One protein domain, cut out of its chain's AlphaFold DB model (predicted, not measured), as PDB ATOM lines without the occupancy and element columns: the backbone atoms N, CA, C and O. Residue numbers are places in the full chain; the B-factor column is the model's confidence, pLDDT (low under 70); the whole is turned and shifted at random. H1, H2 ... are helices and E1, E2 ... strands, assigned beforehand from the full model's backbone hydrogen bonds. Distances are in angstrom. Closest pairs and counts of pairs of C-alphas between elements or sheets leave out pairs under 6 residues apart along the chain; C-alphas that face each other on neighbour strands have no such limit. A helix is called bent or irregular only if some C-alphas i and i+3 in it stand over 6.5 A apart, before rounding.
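Overview. This is residues 635 to 650, 664 to 679 and 689 to 763 of the 763 residues of an uncharacterized protein of Pristionchus pacificus (UniProt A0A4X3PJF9). One twisted sheet of seven strands forms a broad wall, with the helix H3 covering part of one face on the E6 and E7 side and no named helix over the other face. The short helix H2 sits at the end of the wall where E3 ends and E7 begins, and the four-residue H1 lies out beyond the corner where the edge strand E1 begins. The 107 residues printed hold three named helices and seven named strands, in the chain order H1 E1 E2 E3 H2 H3 E4 E5 E6 E7. Across the mixed sheet the order is E1 E2 E3 E4 E7 E6 E5, with E1 to E4 parallel and the other neighbours antiparallel. The class is mixed, helices and strands; the whole is compact, with a radius of gyration of the C-alphas of 14.0 A, and spans 42 by 36 by 22 A.

Arrangement. Start at one edge of the sheet with E1, residues 642 to 646, and its parallel neighbour E2, residues 668 to 672: N 645 and O 670 are 2.8 A apart, within hydrogen-bond range. E3, residues 691 to 695, is parallel to E2, with N 695 and O 671 at 2.8 A. E4, residues 728 to 732, is parallel to E3, with N 694 and O 730 at 2.8 A. Next comes E7, residues 755 to 762, antiparallel to E4 at 166 degrees between directions, with N 729 and O 760 at 2.8 A. E6, residues 745 to 752, forms a hairpin with E7, and there N 748 and O 759 are 2.8 A apart. E5, residues 738 to 742, is the other edge strand and forms a hairpin with E6, with N 749 and O 738 at 2.7 A. E5, E6 and E7 are a meander, each strand the antiparallel neighbour of the one before; with E4, the antiparallel neighbour of E7, they make a Greek key. Look next at H3, residues 710 to 720, which is on the sheet at a height of 9.3 A. It lies over E6, and only just not over E7, with 5 of its 11 C-alphas falling on E6 and 2 on E7. On the local plane it stands at 28 degrees to E6, only just along the strands. H2, residues 699 to 704, only grazes the sheet; its closest C-alpha to E7 is that of Met 702, 6.6 A from that of Ala 755. E3, H2, H3 and E4 form a strand-helix-strand unit, two parallel neighbour strands with helices between, and its crossover is right-handed. H1, residues 635 to 638, is not on the sheet and is apart from H2 and H3. In H3 every O i to N i+4 pair is within hydrogen-bond range; in H2 it is 0 of 2, with 1 of 3 O i to N i+3 pairs; H1 is too short for an O i to N i+4 pair.

Along the chain. Find C-alpha 642 at (0.120, 36.101, -36.906), where E1 begins; it runs 13.1 A. E2 is 13.3 A long, E3 12.8 A, E4 13.9 A and E5 11.9 A. E6 runs 21.5 A, and E7 runs 23.2 A to C-alpha 762 at (-12.380, 49.072, -43.389). H3 begins at C-alpha 710, (-19.459, 36.634, -56.396), and runs 15.4 A. H2 is 11.0 A long and irregular: C-alphas 700 and 703 are 7.6 A apart. H1 is 5.2 A long.

Size, cuts and confidence. The two C-alphas farthest apart, those of Arg 637 and Gln 736, are 42.1 A apart. Residues 651 to 663 are not printed, with 18.6 A between C-alphas 650 and 664, and residues 680 to 688 are not printed, with 14.9 A between C-alphas 679 and 689. Of the links that are printed whole, H3 to E4 is short, the others are tight and none is long. The mean pLDDT of the printed part is 82.8; look for values under 70 at residues 673 to 675, 697 to 706 and 753 to 754.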
ATOM      1  N   ILE A 635       0.745  28.002 -27.627       91.31
ATOM      2  CA  ILE A 635       0.415  29.002 -28.656       91.31
ATOM      3  C   ILE A 635      -0.384  30.163 -28.037       91.31
ATOM      4  O   ILE A 635      -0.116  31.327 -28.327       91.31
ATOM      5  N   THR A 636      -1.320  29.861 -27.132       91.81
ATOM      6  CA  THR A 636      -2.109  30.870 -26.405       91.81
ATOM      7  C   THR A 636      -1.218  31.755 -25.536       91.81
ATOM      8  O   THR A 636      -1.369  32.975 -25.567       91.81
ATOM      9  N   ARG A 637      -0.247  31.171 -24.819       89.81
ATOM     10  CA  ARG A 637       0.725  31.926 -24.009       89.81
ATOM     11  C   ARG A 637       1.581  32.871 -24.849       89.81
ATOM     12  O   ARG A 637       1.843  33.986 -24.412       89.81
ATOM     13  N   PHE A 638       1.982  32.462 -26.054       89.94
ATOM     14  CA  PHE A 638       2.759  33.324 -26.948       89.94
ATOM     15  C   PHE A 638       2.001  34.558 -27.424       89.94
ATOM     16  O   PHE A 638       2.641  35.565 -27.734       89.94
ATOM     17  N   ASN A 639       0.666  34.483 -27.489       90.50
ATOM     18  CA  ASN A 639      -0.189  35.560 -27.975       90.50
ATOM     19  C   ASN A 639       0.302  36.125 -29.332       90.50
ATOM     20  O   ASN A 639       0.623  37.317 -29.433       90.50
ATOM     21  N   PRO A 640       0.452  35.264 -30.359       93.69
ATOM     22  CA  PRO A 640       1.131  35.626 -31.595       93.69
ATOM     23  C   PRO A 640       0.386  36.731 -32.343       93.69
ATOM     24  O   PRO A 640      -0.842  36.824 -32.325       93.69
ATOM     25  N   LEU A 641       1.136  37.553 -33.076       92.94
ATOM     26  CA  LEU A 641       0.538  38.541 -33.971       92.94
ATOM     27  C   LEU A 641      -0.098  37.862 -35.190       92.94
ATOM     28  O   LEU A 641      -1.109  38.336 -35.707       92.94
ATOM     29  N   THR A 642       0.524  36.788 -35.679       93.88
ATOM     30  CA  THR A 642       0.120  36.101 -36.906       93.88
ATOM     31  C   THR A 642       0.195  34.590 -36.743       93.88
ATOM     32  O   THR A 642       1.190  34.066 -36.246       93.88
ATOM     33  N   ILE A 643      -0.829  33.890 -37.225       95.56
ATOM     34  CA  ILE A 643      -0.831  32.436 -37.374       95.56
ATOM     35  C   ILE A 643      -0.990  32.118 -38.860       95.56
ATOM     36  O   ILE A 643      -1.959  32.539 -39.483       95.56
ATOM     37  N   ASN A 644      -0.020  31.408 -39.430       92.56
ATOM     38  CA  ASN A 644      -0.084  30.871 -40.783       92.56
ATOM     39  C   ASN A 644      -0.476  29.401 -40.672       92.56
ATOM     40  O   ASN A 644       0.252  28.614 -40.077       92.56
ATOM     41  N   TYR A 645      -1.626  29.048 -41.215       92.00
ATOM     42  CA  TYR A 645      -2.205  27.725 -41.120       92.00
ATOM     43  C   TYR A 645      -2.298  27.099 -42.509       92.00
ATOM     44  O   TYR A 645      -2.902  27.666 -43.419       92.00
ATOM     45  N   THR A 646      -1.692  25.932 -42.669       88.69
ATOM     46  CA  THR A 646      -1.581  25.234 -43.948       88.69
ATOM     47  C   THR A 646      -2.180  23.847 -43.811       88.69
ATOM     48  O   THR A 646      -1.742  23.075 -42.959       88.69
ATOM     49  N   THR A 647      -3.147  23.521 -44.666       86.00
ATOM     50  CA  THR A 647      -3.783  22.202 -44.715       86.00
ATOM     51  C   THR A 647      -3.874  21.686 -46.152       86.00
ATOM     52  O   THR A 647      -3.783  22.452 -47.111       86.00
ATOM     53  N   SER A 648      -4.022  20.372 -46.315       78.12
ATOM     54  CA  SER A 648      -4.349  19.750 -47.601       78.12
ATOM     55  C   SER A 648      -5.846  19.876 -47.914       78.12
ATOM     56  O   SER A 648      -6.197  20.161 -49.064       78.12
ATOM     57  N   THR A 649      -6.705  19.739 -46.897       77.88
ATOM     58  CA  THR A 649      -8.168  19.897 -46.949       77.88
ATOM     59  C   THR A 649      -8.688  20.549 -45.659       77.88
ATOM     60  O   THR A 649      -8.184  20.277 -44.575       77.88
ATOM     61  N   LEU A 650      -9.694  21.429 -45.754       78.56
ATOM     62  CA  LEU A 650     -10.381  21.970 -44.572       78.56
ATOM     63  C   LEU A 650     -11.570  21.077 -44.203       78.56
ATOM     64  O   LEU A 650     -12.627  21.120 -44.827       78.56
ATOM     65  N   SER A 664      -9.156  33.516 -31.772       94.94
ATOM     66  CA  SER A 664      -9.353  34.080 -30.436       94.94
ATOM     67  C   SER A 664      -8.050  34.634 -29.849       94.94
ATOM     68  O   SER A 664      -8.086  35.499 -28.978       94.94
ATOM     69  N   ILE A 665      -6.893  34.169 -30.337       94.69
ATOM     70  CA  ILE A 665      -5.576  34.494 -29.767       94.69
ATOM     71  C   ILE A 665      -4.680  35.312 -30.704       94.69
ATOM     72  O   ILE A 665      -3.785  35.996 -30.219       94.69
ATOM     73  N   SER A 666      -4.930  35.295 -32.017       94.88
ATOM     74  CA  SER A 666      -4.147  36.026 -33.021       94.88
ATOM     75  C   SER A 666      -4.917  37.205 -33.616       94.88
ATOM     76  O   SER A 666      -6.142  37.178 -33.721       94.88
ATOM     77  N   ARG A 667      -4.188  38.243 -34.049       92.81
ATOM     78  CA  ARG A 667      -4.758  39.357 -34.831       92.81
ATOM     79  C   ARG A 667      -4.840  39.049 -36.323       92.81
ATOM     80  O   ARG A 667      -5.687  39.630 -36.995       92.81
ATOM     81  N   THR A 668      -3.971  38.173 -36.820       93.69
ATOM     82  CA  THR A 668      -3.906  37.802 -38.235       93.69
ATOM     83  C   THR A 668      -3.920  36.288 -38.391       93.69
ATOM     84  O   THR A 668      -3.130  35.597 -37.741       93.69
ATOM     85  N   ILE A 669      -4.768  35.775 -39.277       93.94
ATOM     86  CA  ILE A 669      -4.758  34.373 -39.697       93.94
ATOM     87  C   ILE A 669      -4.561  34.308 -41.202       93.94
ATOM     88  O   ILE A 669      -5.294  34.945 -41.954       93.94
ATOM     89  N   ARG A 670      -3.582  33.512 -41.632       91.06
ATOM     90  CA  ARG A 670      -3.428  33.132 -43.035       91.06
ATOM     91  C   ARG A 670      -3.809  31.675 -43.206       91.06
ATOM     92  O   ARG A 670      -3.309  30.854 -42.446       91.06
ATOM     93  N   ILE A 671      -4.663  31.360 -44.169       89.25
ATOM     94  CA  ILE A 671      -5.130  29.997 -44.445       89.25
ATOM     95  C   ILE A 671      -4.671  29.632 -45.850       89.25
ATOM     96  O   ILE A 671      -4.956  30.365 -46.792       89.25
ATOM     97  N   TYR A 672      -3.960  28.517 -45.990       79.75
ATOM     98  CA  TYR A 672      -3.520  28.013 -47.285       79.75
ATOM     99  C   TYR A 672      -4.382  26.814 -47.696       79.75
ATOM    100  O   TYR A 672      -4.358  25.809 -46.985       79.75
ATOM    101  N   LYS A 673      -5.076  26.936 -48.844       68.62
ATOM    102  CA  LYS A 673      -5.971  25.937 -49.482       68.62
ATOM    103  C   LYS A 673      -7.320  25.708 -48.760       68.62
ATOM    104  O   LYS A 673      -7.361  25.515 -47.551       68.62
ATOM    105  N   SER A 674      -8.438  25.738 -49.499       60.59
ATOM    106  CA  SER A 674      -9.796  25.557 -48.956       60.59
ATOM    107  C   SER A 674     -10.885  25.342 -50.017       60.59
ATOM    108  O   SER A 674     -10.793  25.895 -51.105       60.59
ATOM    109  N   VAL A 675     -11.960  24.646 -49.623       57.62
ATOM    110  CA  VAL A 675     -13.293  24.647 -50.257       57.62
ATOM    111  C   VAL A 675     -14.313  25.100 -49.191       57.62
ATOM    112  O   VAL A 675     -14.218  24.643 -48.056       57.62
ATOM    113  N   ASP A 676     -15.235  26.016 -49.526       70.31
ATOM    114  CA  ASP A 676     -16.319  26.552 -48.659       70.31
ATOM    115  C   ASP A 676     -15.861  27.240 -47.341       70.31
ATOM    116  O   ASP A 676     -15.992  26.710 -46.235       70.31
ATOM    117  N   VAL A 677     -15.306  28.458 -47.458       81.25
ATOM    118  CA  VAL A 677     -14.735  29.245 -46.336       81.25
ATOM    119  C   VAL A 677     -15.697  30.227 -45.663       81.25
ATOM    120  O   VAL A 677     -15.385  30.735 -44.585       81.25
ATOM    121  N   VAL A 678     -16.845  30.541 -46.269       85.12
ATOM    122  CA  VAL A 678     -17.688  31.674 -45.835       85.12
ATOM    123  C   VAL A 678     -18.177  31.539 -44.386       85.12
ATOM    124  O   VAL A 678     -17.977  32.487 -43.617       85.12
ATOM    125  N   PRO A 679     -18.740  30.389 -43.945       86.69
ATOM    126  CA  PRO A 679     -19.190  30.236 -42.559       86.69
ATOM    127  C   PRO A 679     -18.042  30.382 -41.553       86.69
ATOM    128  O   PRO A 679     -18.201  30.990 -40.498       86.69
ATOM    129  N   CYS A 689      -9.430  38.136 -34.242       93.50
ATOM    130  CA  CYS A 689      -8.778  38.236 -35.546       93.50
ATOM    131  C   CYS A 689      -9.310  39.414 -36.378       93.50
ATOM    132  O   CYS A 689     -10.502  39.474 -36.657       93.50
ATOM    133  N   ALA A 690      -8.445  40.346 -36.770       90.88
ATOM    134  CA  ALA A 690      -8.799  41.506 -37.593       90.88
ATOM    135  C   ALA A 690      -8.363  41.338 -39.054       90.88
ATOM    136  O   ALA A 690      -8.938  41.959 -39.940       90.88
ATOM    137  N   ASN A 691      -7.354  40.498 -39.305       93.44
ATOM    138  CA  ASN A 691      -6.798  40.296 -40.635       93.44
ATOM    139  C   ASN A 691      -6.906  38.824 -41.043       93.44
ATOM    140  O   ASN A 691      -6.352  37.956 -40.366       93.44
ATOM    141  N   ILE A 692      -7.564  38.543 -42.160       92.56
ATOM    142  CA  ILE A 692      -7.696  37.188 -42.705       92.56
ATOM    143  C   ILE A 692      -7.149  37.186 -44.126       92.56
ATOM    144  O   ILE A 692      -7.439  38.086 -44.907       92.56
ATOM    145  N   ASP A 693      -6.340  36.185 -44.444       91.31
ATOM    146  CA  ASP A 693      -5.629  36.090 -45.715       91.31
ATOM    147  C   ASP A 693      -5.722  34.652 -46.241       91.31
ATOM    148  O   ASP A 693      -5.118  33.734 -45.679       91.31
ATOM    149  N   LEU A 694      -6.530  34.435 -47.272       88.75
ATOM    150  CA  LEU A 694      -6.695  33.143 -47.926       88.75
ATOM    151  C   LEU A 694      -5.719  33.048 -49.092       88.75
ATOM    152  O   LEU A 694      -5.839  33.781 -50.075       88.75
ATOM    153  N   ARG A 695      -4.748  32.140 -48.980       81.81
ATOM    154  CA  ARG A 695      -3.645  32.011 -49.932       81.81
ATOM    155  C   ARG A 695      -3.619  30.661 -50.642       81.81
ATOM    156  O   ARG A 695      -4.036  29.639 -50.101       81.81
ATOM    157  N   VAL A 696      -3.028  30.652 -51.833       73.31
ATOM    158  CA  VAL A 696      -2.527  29.441 -52.489       73.31
ATOM    159  C   VAL A 696      -1.034  29.332 -52.172       73.31
ATOM    160  O   VAL A 696      -0.317  30.330 -52.138       73.31
ATOM    161  N   GLU A 697      -0.560  28.130 -51.855       66.44
ATOM    162  CA  GLU A 697       0.825  27.910 -51.414       66.44
ATOM    163  C   GLU A 697       1.836  27.893 -52.568       66.44
ATOM    164  O   GLU A 697       2.999  28.237 -52.372       66.44
ATOM    165  N   SER A 698       1.389  27.532 -53.773       64.75
ATOM    166  CA  SER A 698       2.209  27.465 -54.980       64.75
ATOM    167  C   SER A 698       1.527  28.200 -56.128       64.75
ATOM    168  O   SER A 698       0.372  27.934 -56.442       64.75
ATOM    169  N   ILE A 699       2.277  29.070 -56.810       59.03
ATOM    170  CA  ILE A 699       1.833  29.754 -58.038       59.03
ATOM    171  C   ILE A 699       1.508  28.734 -59.148       59.03
ATOM    172  O   ILE A 699       0.703  29.002 -60.030       59.03
ATOM    173  N   ARG A 700       2.093  27.529 -59.090       58.59
ATOM    174  CA  ARG A 700       1.848  26.474 -60.085       58.59
ATOM    175  C   ARG A 700       0.455  25.843 -59.977       58.59
ATOM    176  O   ARG A 700       0.007  25.263 -60.955       58.59
ATOM    177  N   ASP A 701      -0.225  26.013 -58.842       59.59
ATOM    178  CA  ASP A 701      -1.565  25.460 -58.592       59.59
ATOM    179  C   ASP A 701      -2.682  26.512 -58.786       59.59
ATOM    180  O   ASP A 701      -3.825  26.286 -58.397       59.59
ATOM    181  N   MET A 702      -2.365  27.689 -59.349       57.59
ATOM    182  CA  MET A 702      -3.288  28.836 -59.436       57.59
ATOM    183  C   MET A 702      -4.426  28.655 -60.453       57.59
ATOM    184  O   MET A 702      -5.467  29.288 -60.309       57.59
ATOM    185  N   SER A 703      -4.258  27.810 -61.478       52.50
ATOM    186  CA  SER A 703      -5.153  27.780 -62.646       52.50
ATOM    187  C   SER A 703      -6.560  27.223 -62.383       52.50
ATOM    188  O   SER A 703      -7.394  27.264 -63.283       52.50
ATOM    189  N   SER A 704      -6.855  26.725 -61.177       53.97
ATOM    190  CA  SER A 704      -8.147  26.099 -60.857       53.97
ATOM    191  C   SER A 704      -8.759  26.482 -59.503       53.97
ATOM    192  O   SER A 704      -9.786  25.914 -59.133       53.97
ATOM    193  N   ILE A 705      -8.186  27.433 -58.751       61.62
ATOM    194  CA  ILE A 705      -8.628  27.715 -57.372       61.62
ATOM    195  C   ILE A 705      -9.191  29.139 -57.244       61.62
ATOM    196  O   ILE A 705      -8.491  30.072 -56.855       61.62
ATOM    197  N   SER A 706     -10.489  29.291 -57.517       61.44
ATOM    198  CA  SER A 706     -11.295  30.385 -56.952       61.44
ATOM    199  C   SER A 706     -11.704  29.991 -55.530       61.44
ATOM    200  O   SER A 706     -12.296  28.928 -55.336       61.44
ATOM    201  N   PHE A 707     -11.376  30.806 -54.518       70.56
ATOM    202  CA  PHE A 707     -11.847  30.553 -53.145       70.56
ATOM    203  C   PHE A 707     -13.242  31.117 -52.884       70.56
ATOM    204  O   PHE A 707     -13.901  30.672 -51.945       70.56
ATOM    205  N   LEU A 708     -13.659  32.121 -53.658       82.00
ATOM    206  CA  LEU A 708     -14.885  32.872 -53.429       82.00
ATOM    207  C   LEU A 708     -15.563  33.197 -54.751       82.00
ATOM    208  O   LEU A 708     -14.987  33.913 -55.575       82.00
ATOM    209  N   SER A 709     -16.811  32.747 -54.872       84.31
ATOM    210  CA  SER A 709     -17.724  33.224 -55.905       84.31
ATOM    211  C   SER A 709     -18.205  34.650 -55.609       84.31
ATOM    212  O   SER A 709     -18.175  35.102 -54.460       84.31
ATOM    213  N   THR A 710     -18.755  35.348 -56.607       82.38
ATOM    214  CA  THR A 710     -19.459  36.634 -56.396       82.38
ATOM    215  C   THR A 710     -20.508  36.547 -55.277       82.38
ATOM    216  O   THR A 710     -20.587  37.428 -54.422       82.38
ATOM    217  N   ARG A 711     -21.260  35.439 -55.205       84.62
ATOM    218  CA  ARG A 711     -22.274  35.205 -54.162       84.62
ATOM    219  C   ARG A 711     -21.659  35.058 -52.766       84.62
ATOM    220  O   ARG A 711     -22.260  35.467 -51.772       84.62
ATOM    221  N   ASP A 712     -20.473  34.465 -52.670       86.75
ATOM    222  CA  ASP A 712     -19.751  34.336 -51.402       86.75
ATOM    223  C   ASP A 712     -19.259  35.694 -50.901       86.75
ATOM    224  O   ASP A 712     -19.337  35.974 -49.704       86.75
ATOM    225  N   ILE A 713     -18.824  36.562 -51.817       85.00
ATOM    226  CA  ILE A 713     -18.419  37.938 -51.507       85.00
ATOM    227  C   ILE A 713     -19.599  38.724 -50.926       85.00
ATOM    228  O   ILE A 713     -19.459  39.335 -49.868       85.00
ATOM    229  N   GLU A 714     -20.775  38.658 -51.550       83.75
ATOM    230  CA  GLU A 714     -21.990  39.318 -51.049       83.75
ATOM    231  C   GLU A 714     -22.361  38.851 -49.631       83.75
ATOM    232  O   GLU A 714     -22.633  39.667 -48.744       83.75
ATOM    233  N   ARG A 715     -22.303  37.536 -49.380       85.88
ATOM    234  CA  ARG A 715     -22.555  36.949 -48.050       85.88
ATOM    235  C   ARG A 715     -21.532  37.403 -47.004       85.88
ATOM    236  O   ARG A 715     -21.888  37.637 -45.843       85.88
ATOM    237  N   LEU A 716     -20.262  37.533 -47.392       86.88
ATOM    238  CA  LEU A 716     -19.210  38.046 -46.516       86.88
ATOM    239  C   LEU A 716     -19.432  39.522 -46.176       86.88
ATOM    240  O   LEU A 716     -19.327  39.890 -45.010       86.88
ATOM    241  N   LEU A 717     -19.822  40.347 -47.148       84.25
ATOM    242  CA  LEU A 717     -20.081  41.774 -46.939       84.25
ATOM    243  C   LEU A 717     -21.229  42.025 -45.957       84.25
ATOM    244  O   LEU A 717     -21.095  42.856 -45.057       84.25
ATOM    245  N   GLN A 718     -22.317  41.254 -46.054       83.31
ATOM    246  CA  GLN A 718     -23.401  41.293 -45.063       83.31
ATOM    247  C   GLN A 718     -22.890  40.978 -43.652       83.31
ATOM    248  O   GLN A 718     -23.293  41.611 -42.678       83.31
ATOM    249  N   SER A 719     -21.962  40.025 -43.543       83.00
ATOM    250  CA  SER A 719     -21.352  39.659 -42.265       83.00
ATOM    251  C   SER A 719     -20.423  40.758 -41.735       83.00
ATOM    252  O   SER A 719     -20.397  40.997 -40.531       83.00
ATOM    253  N   PHE A 720     -19.687  41.459 -42.601       82.44
ATOM    254  CA  PHE A 720     -18.717  42.484 -42.189       82.44
ATOM    255  C   PHE A 720     -19.384  43.727 -41.603       82.44
ATOM    256  O   PHE A 720     -18.871  44.277 -40.632       82.44
ATOM    257  N   ASN A 721     -20.563  44.101 -42.105       78.75
ATOM    258  CA  ASN A 721     -21.347  45.216 -41.564       78.75
ATOM    259  C   ASN A 721     -21.744  45.025 -40.089       78.75
ATOM    260  O   ASN A 721     -21.998  46.001 -39.392       78.75
ATOM    261  N   SER A 722     -21.772  43.782 -39.596       81.25
ATOM    262  CA  SER A 722     -22.075  43.484 -38.188       81.25
ATOM    263  C   SER A 722     -20.870  43.608 -37.246       81.25
ATOM    264  O   SER A 722     -21.020  43.483 -36.031       81.25
ATOM    265  N   VAL A 723     -19.663  43.840 -37.775       83.88
ATOM    266  CA  VAL A 723     -18.422  43.797 -37.000       83.88
ATOM    267  C   VAL A 723     -17.895  45.208 -36.733       83.88
ATOM    268  O   VAL A 723     -17.526  45.934 -37.646       83.88
ATOM    269  N   SER A 724     -17.780  45.582 -35.456       83.25
ATOM    270  CA  SER A 724     -17.396  46.935 -35.012       83.25
ATOM    271  C   SER A 724     -15.894  47.259 -35.075       83.25
ATOM    272  O   SER A 724     -15.480  48.364 -34.726       83.25
ATOM    273  N   LYS A 725     -15.048  46.311 -35.491       88.56
ATOM    274  CA  LYS A 725     -13.584  46.486 -35.575       88.56
ATOM    275  C   LYS A 725     -13.127  46.684 -37.017       88.56
ATOM    276  O   LYS A 725     -13.734  46.166 -37.948       88.56
ATOM    277  N   LYS A 726     -11.976  47.344 -37.188       89.19
ATOM    278  CA  LYS A 726     -11.309  47.454 -38.492       89.19
ATOM    279  C   LYS A 726     -10.864  46.073 -38.972       89.19
ATOM    280  O   LYS A 726     -10.077  45.409 -38.295       89.19
ATOM    281  N   ILE A 727     -11.374  45.661 -40.129       90.31
ATOM    282  CA  ILE A 727     -11.076  44.371 -40.757       90.31
ATOM    283  C   ILE A 727     -10.250  44.587 -42.021       90.31
ATOM    284  O   ILE A 727     -10.473  45.546 -42.760       90.31
ATOM    285  N   ARG A 728      -9.333  43.649 -42.274       92.25
ATOM    286  CA  ARG A 728      -8.700  43.433 -43.572       92.25
ATOM    287  C   ARG A 728      -8.888  41.983 -43.996       92.25
ATOM    288  O   ARG A 728      -8.473  41.064 -43.293       92.25
ATOM    289  N   PHE A 729      -9.479  41.780 -45.157       91.44
ATOM    290  CA  PHE A 729      -9.687  40.470 -45.749       91.44
ATOM    291  C   PHE A 729      -9.010  40.422 -47.115       91.44
ATOM    292  O   PHE A 729      -9.187  41.338 -47.911       91.44
ATOM    293  N   LEU A 730      -8.234  39.372 -47.371       90.50
ATOM    294  CA  LEU A 730      -7.592  39.109 -48.655       90.50
ATOM    295  C   LEU A 730      -7.899  37.672 -49.074       90.50
ATOM    296  O   LEU A 730      -7.720  36.754 -48.275       90.50
ATOM    297  N   ALA A 731      -8.342  37.466 -50.311       89.75
ATOM    298  CA  ALA A 731      -8.579  36.136 -50.864       89.75
ATOM    299  C   ALA A 731      -8.435  36.119 -52.387       89.75
ATOM    300  O   ALA A 731      -8.438  37.167 -53.027       89.75
ATOM    301  N   PHE A 732      -8.340  34.926 -52.968       86.12
ATOM    302  CA  PHE A 732      -8.525  34.735 -54.406       86.12
ATOM    303  C   PHE A 732     -10.016  34.603 -54.736       86.12
ATOM    304  O   PHE A 732     -10.775  34.033 -53.950       86.12
ATOM    305  N   THR A 733     -10.440  35.111 -55.888       85.62
ATOM    306  CA  THR A 733     -11.845  35.098 -56.324       85.62
ATOM    307  C   THR A 733     -11.950  34.870 -57.830       85.62
ATOM    308  O   THR A 733     -10.981  35.076 -58.550       85.62
ATOM    309  N   ASP A 734     -13.113  34.451 -58.318       83.25
ATOM    310  CA  ASP A 734     -13.464  34.457 -59.745       83.25
ATOM    311  C   ASP A 734     -14.222  35.724 -60.173       83.25
ATOM    312  O   ASP A 734     -14.451  35.932 -61.371       83.25
ATOM    313  N   ALA A 735     -14.582  36.584 -59.214       83.31
ATOM    314  CA  ALA A 735     -15.356  37.785 -59.466       83.31
ATOM    315  C   ALA A 735     -14.657  38.707 -60.471       83.31
ATOM    316  O   ALA A 735     -13.428  38.742 -60.588       83.31
ATOM    317  N   GLN A 736     -15.452  39.468 -61.221       85.62
ATOM    318  CA  GLN A 736     -14.899  40.445 -62.152       85.62
ATOM    319  C   GLN A 736     -14.171  41.571 -61.401       85.62
ATOM    320  O   GLN A 736     -14.573  41.901 -60.278       85.62
ATOM    321  N   PRO A 737     -13.119  42.162 -62.001       87.06
ATOM    322  CA  PRO A 737     -12.435  43.307 -61.419       87.06
ATOM    323  C   PRO A 737     -13.426  44.409 -61.044       87.06
ATOM    324  O   PRO A 737     -14.287  44.790 -61.836       87.06
ATOM    325  N   MET A 738     -13.323  44.903 -59.816       86.88
ATOM    326  CA  MET A 738     -14.219  45.920 -59.274       86.88
ATOM    327  C   MET A 738     -13.500  46.728 -58.201       86.88
ATOM    328  O   MET A 738     -12.634  46.216 -57.502       86.88
ATOM    329  N   ASN A 739     -13.870  47.989 -58.035       88.69
ATOM    330  CA  ASN A 739     -13.378  48.825 -56.945       88.69
ATOM    331  C   ASN A 739     -14.555  49.642 -56.428       88.69
ATOM    332  O   ASN A 739     -14.900  50.676 -56.996       88.69
ATOM    333  N   ILE A 740     -15.218  49.115 -55.403       84.00
ATOM    334  CA  ILE A 740     -16.467  49.654 -54.871       84.00
ATOM    335  C   ILE A 740     -16.331  49.919 -53.375       84.00
ATOM    336  O   ILE A 740     -15.584  49.246 -52.666       84.00
ATOM    337  N   GLN A 741     -17.073  50.904 -52.885       85.06
ATOM    338  CA  GLN A 741     -17.215  51.159 -51.458       85.06
ATOM    339  C   GLN A 741     -18.618  50.741 -51.020       85.06
ATOM    340  O   GLN A 741     -19.607  51.194 -51.589       85.06
ATOM    341  N   ILE A 742     -18.703  49.887 -50.001       78.31
ATOM    342  CA  ILE A 742     -19.959  49.432 -49.404       78.31
ATOM    343  C   ILE A 742     -19.923  49.805 -47.924       78.31
ATOM    344  O   ILE A 742     -19.177  49.221 -47.137       78.31
ATOM    345  N   GLY A 743     -20.703  50.822 -47.550       81.88
ATOM    346  CA  GLY A 743     -20.665  51.395 -46.203       81.88
ATOM    347  C   GLY A 743     -19.264  51.907 -45.845       81.88
ATOM    348  O   GLY A 743     -18.688  52.735 -46.554       81.88
ATOM    349  N   THR A 744     -18.706  51.395 -44.747       84.25
ATOM    350  CA  THR A 744     -17.348  51.712 -44.269       84.25
ATOM    351  C   THR A 744     -16.259  50.826 -44.875       84.25
ATOM    352  O   THR A 744     -15.106  50.927 -44.463       84.25
ATOM    353  N   PHE A 745     -16.592  49.940 -45.818       86.31
ATOM    354  CA  PHE A 745     -15.645  48.995 -46.405       86.31
ATOM    355  C   PHE A 745     -15.324  49.345 -47.853       86.31
ATOM    356  O   PHE A 745     -16.212  49.592 -48.667       86.31
ATOM    357  N   LYS A 746     -14.038  49.304 -48.191       88.12
ATOM    358  CA  LYS A 746     -13.534  49.338 -49.559       88.12
ATOM    359  C   LYS A 746     -13.316  47.908 -50.044       88.12
ATOM    360  O   LYS A 746     -12.562  47.160 -49.425       88.12
ATOM    361  N   VAL A 747     -13.961  47.547 -51.148       88.75
ATOM    362  CA  VAL A 747     -13.861  46.245 -51.812       88.75
ATOM    363  C   VAL A 747     -13.141  46.440 -53.138       88.75
ATOM    364  O   VAL A 747     -13.620  47.161 -54.009       88.75
ATOM    365  N   CYS A 748     -11.988  45.803 -53.293       91.06
ATOM    366  CA  CYS A 748     -11.171  45.886 -54.494       91.06
ATOM    367  C   CYS A 748     -10.894  44.475 -55.014       91.06
ATOM    368  O   CYS A 748     -10.255  43.691 -54.316       91.06
ATOM    369  N   VAL A 749     -11.365  44.156 -56.215       89.06
ATOM    370  CA  VAL A 749     -10.968  42.972 -56.976       89.06
ATOM    371  C   VAL A 749      -9.972  43.411 -58.040       89.06
ATOM    372  O   VAL A 749     -10.330  44.152 -58.955       89.06
ATOM    373  N   THR A 750      -8.726  42.972 -57.903       86.75
ATOM    374  CA  THR A 750      -7.641  43.260 -58.845       86.75
ATOM    375  C   THR A 750      -7.364  42.046 -59.716       86.75
ATOM    376  O   THR A 750      -7.302  40.921 -59.213       86.75
ATOM    377  N   ASP A 751      -7.172  42.286 -61.011       81.19
ATOM    378  CA  ASP A 751      -6.724  41.274 -61.966       81.19
ATOM    379  C   ASP A 751      -5.189  41.254 -61.965       81.19
ATOM    380  O   ASP A 751      -4.553  42.189 -62.454       81.19
ATOM    381  N   GLU A 752      -4.583  40.243 -61.339       74.81
ATOM    382  CA  GLU A 752      -3.143  39.997 -61.454       74.81
ATOM    383  C   GLU A 752      -2.893  38.890 -62.495       74.81
ATOM    384  O   GLU A 752      -3.734  38.005 -62.655       74.81
ATOM    385  N   PRO A 753      -1.724  38.859 -63.174       62.53
ATOM    386  CA  PRO A 753      -1.479  38.021 -64.360       62.53
ATOM    387  C   PRO A 753      -1.740  36.515 -64.205       62.53
ATOM    388  O   PRO A 753      -1.835  35.806 -65.200       62.53
ATOM    389  N   ASN A 754      -1.806  36.016 -62.968       61.53
ATOM    390  CA  ASN A 754      -1.972  34.598 -62.670       61.53
ATOM    391  C   ASN A 754      -3.176  34.292 -61.768       61.53
ATOM    392  O   ASN A 754      -3.448  33.112 -61.553       61.53
ATOM    393  N   ALA A 755      -3.867  35.306 -61.224       71.69
ATOM    394  CA  ALA A 755      -5.075  35.125 -60.424       71.69
ATOM    395  C   ALA A 755      -5.770  36.455 -60.084       71.69
ATOM    396  O   ALA A 755      -5.120  37.487 -59.922       71.69
ATOM    397  N   LYS A 756      -7.086  36.411 -59.859       82.62
ATOM    398  CA  LYS A 756      -7.830  37.558 -59.330       82.62
ATOM    399  C   LYS A 756      -7.849  37.529 -57.809       82.62
ATOM    400  O   LYS A 756      -8.127  36.499 -57.190       82.62
ATOM    401  N   HIS A 757      -7.591  38.682 -57.207       86.62
ATOM    402  CA  HIS A 757      -7.566  38.855 -55.760       86.62
ATOM    403  C   HIS A 757      -8.645  39.827 -55.317       86.62
ATOM    404  O   HIS A 757      -8.751  40.910 -55.879       86.62
ATOM    405  N   ILE A 758      -9.389  39.480 -54.269       88.50
ATOM    406  CA  ILE A 758     -10.277  40.399 -53.566       88.50
ATOM    407  C   ILE A 758      -9.632  40.873 -52.266       88.50
ATOM    408  O   ILE A 758      -9.216  40.071 -51.431       88.50
ATOM    409  N   THR A 759      -9.602  42.189 -52.083       90.44
ATOM    410  CA  THR A 759      -9.260  42.860 -50.832       90.44
ATOM    411  C   THR A 759     -10.493  43.580 -50.297       90.44
ATOM    412  O   THR A 759     -11.104  44.364 -51.019       90.44
ATOM    413  N   ILE A 760     -10.852  43.338 -49.037       88.00
ATOM    414  CA  ILE A 760     -11.912  44.070 -48.335       88.00
ATOM    415  C   ILE A 760     -11.308  44.717 -47.091       88.00
ATOM    416  O   ILE A 760     -10.810  44.023 -46.203       88.00
ATOM    417  N   GLU A 761     -11.330  46.044 -47.030       89.06
ATOM    418  CA  GLU A 761     -10.679  46.834 -45.982       89.06
ATOM    419  C   GLU A 761     -11.642  47.863 -45.390       89.06
ATOM    420  O   GLU A 761     -12.324  48.575 -46.122       89.06
ATOM    421  N   SER A 762     -11.695  47.960 -44.061       87.06
ATOM    422  CA  SER A 762     -12.380  49.072 -43.389       87.06
ATOM    423  C   SER A 762     -11.617  50.376 -43.621       87.06
ATOM    424  O   SER A 762     -10.404  50.417 -43.407       87.06
ATOM    425  N   ILE A 763     -12.339  51.436 -43.983       79.12
ATOM    426  CA  ILE A 763     -11.814  52.802 -44.130       79.12
ATOM    427  C   ILE A 763     -11.379  53.371 -42.762       79.12
ATOM    428  O   ILE A 763     -11.897  52.945 -41.695       79.12
TER     429      ILE A 763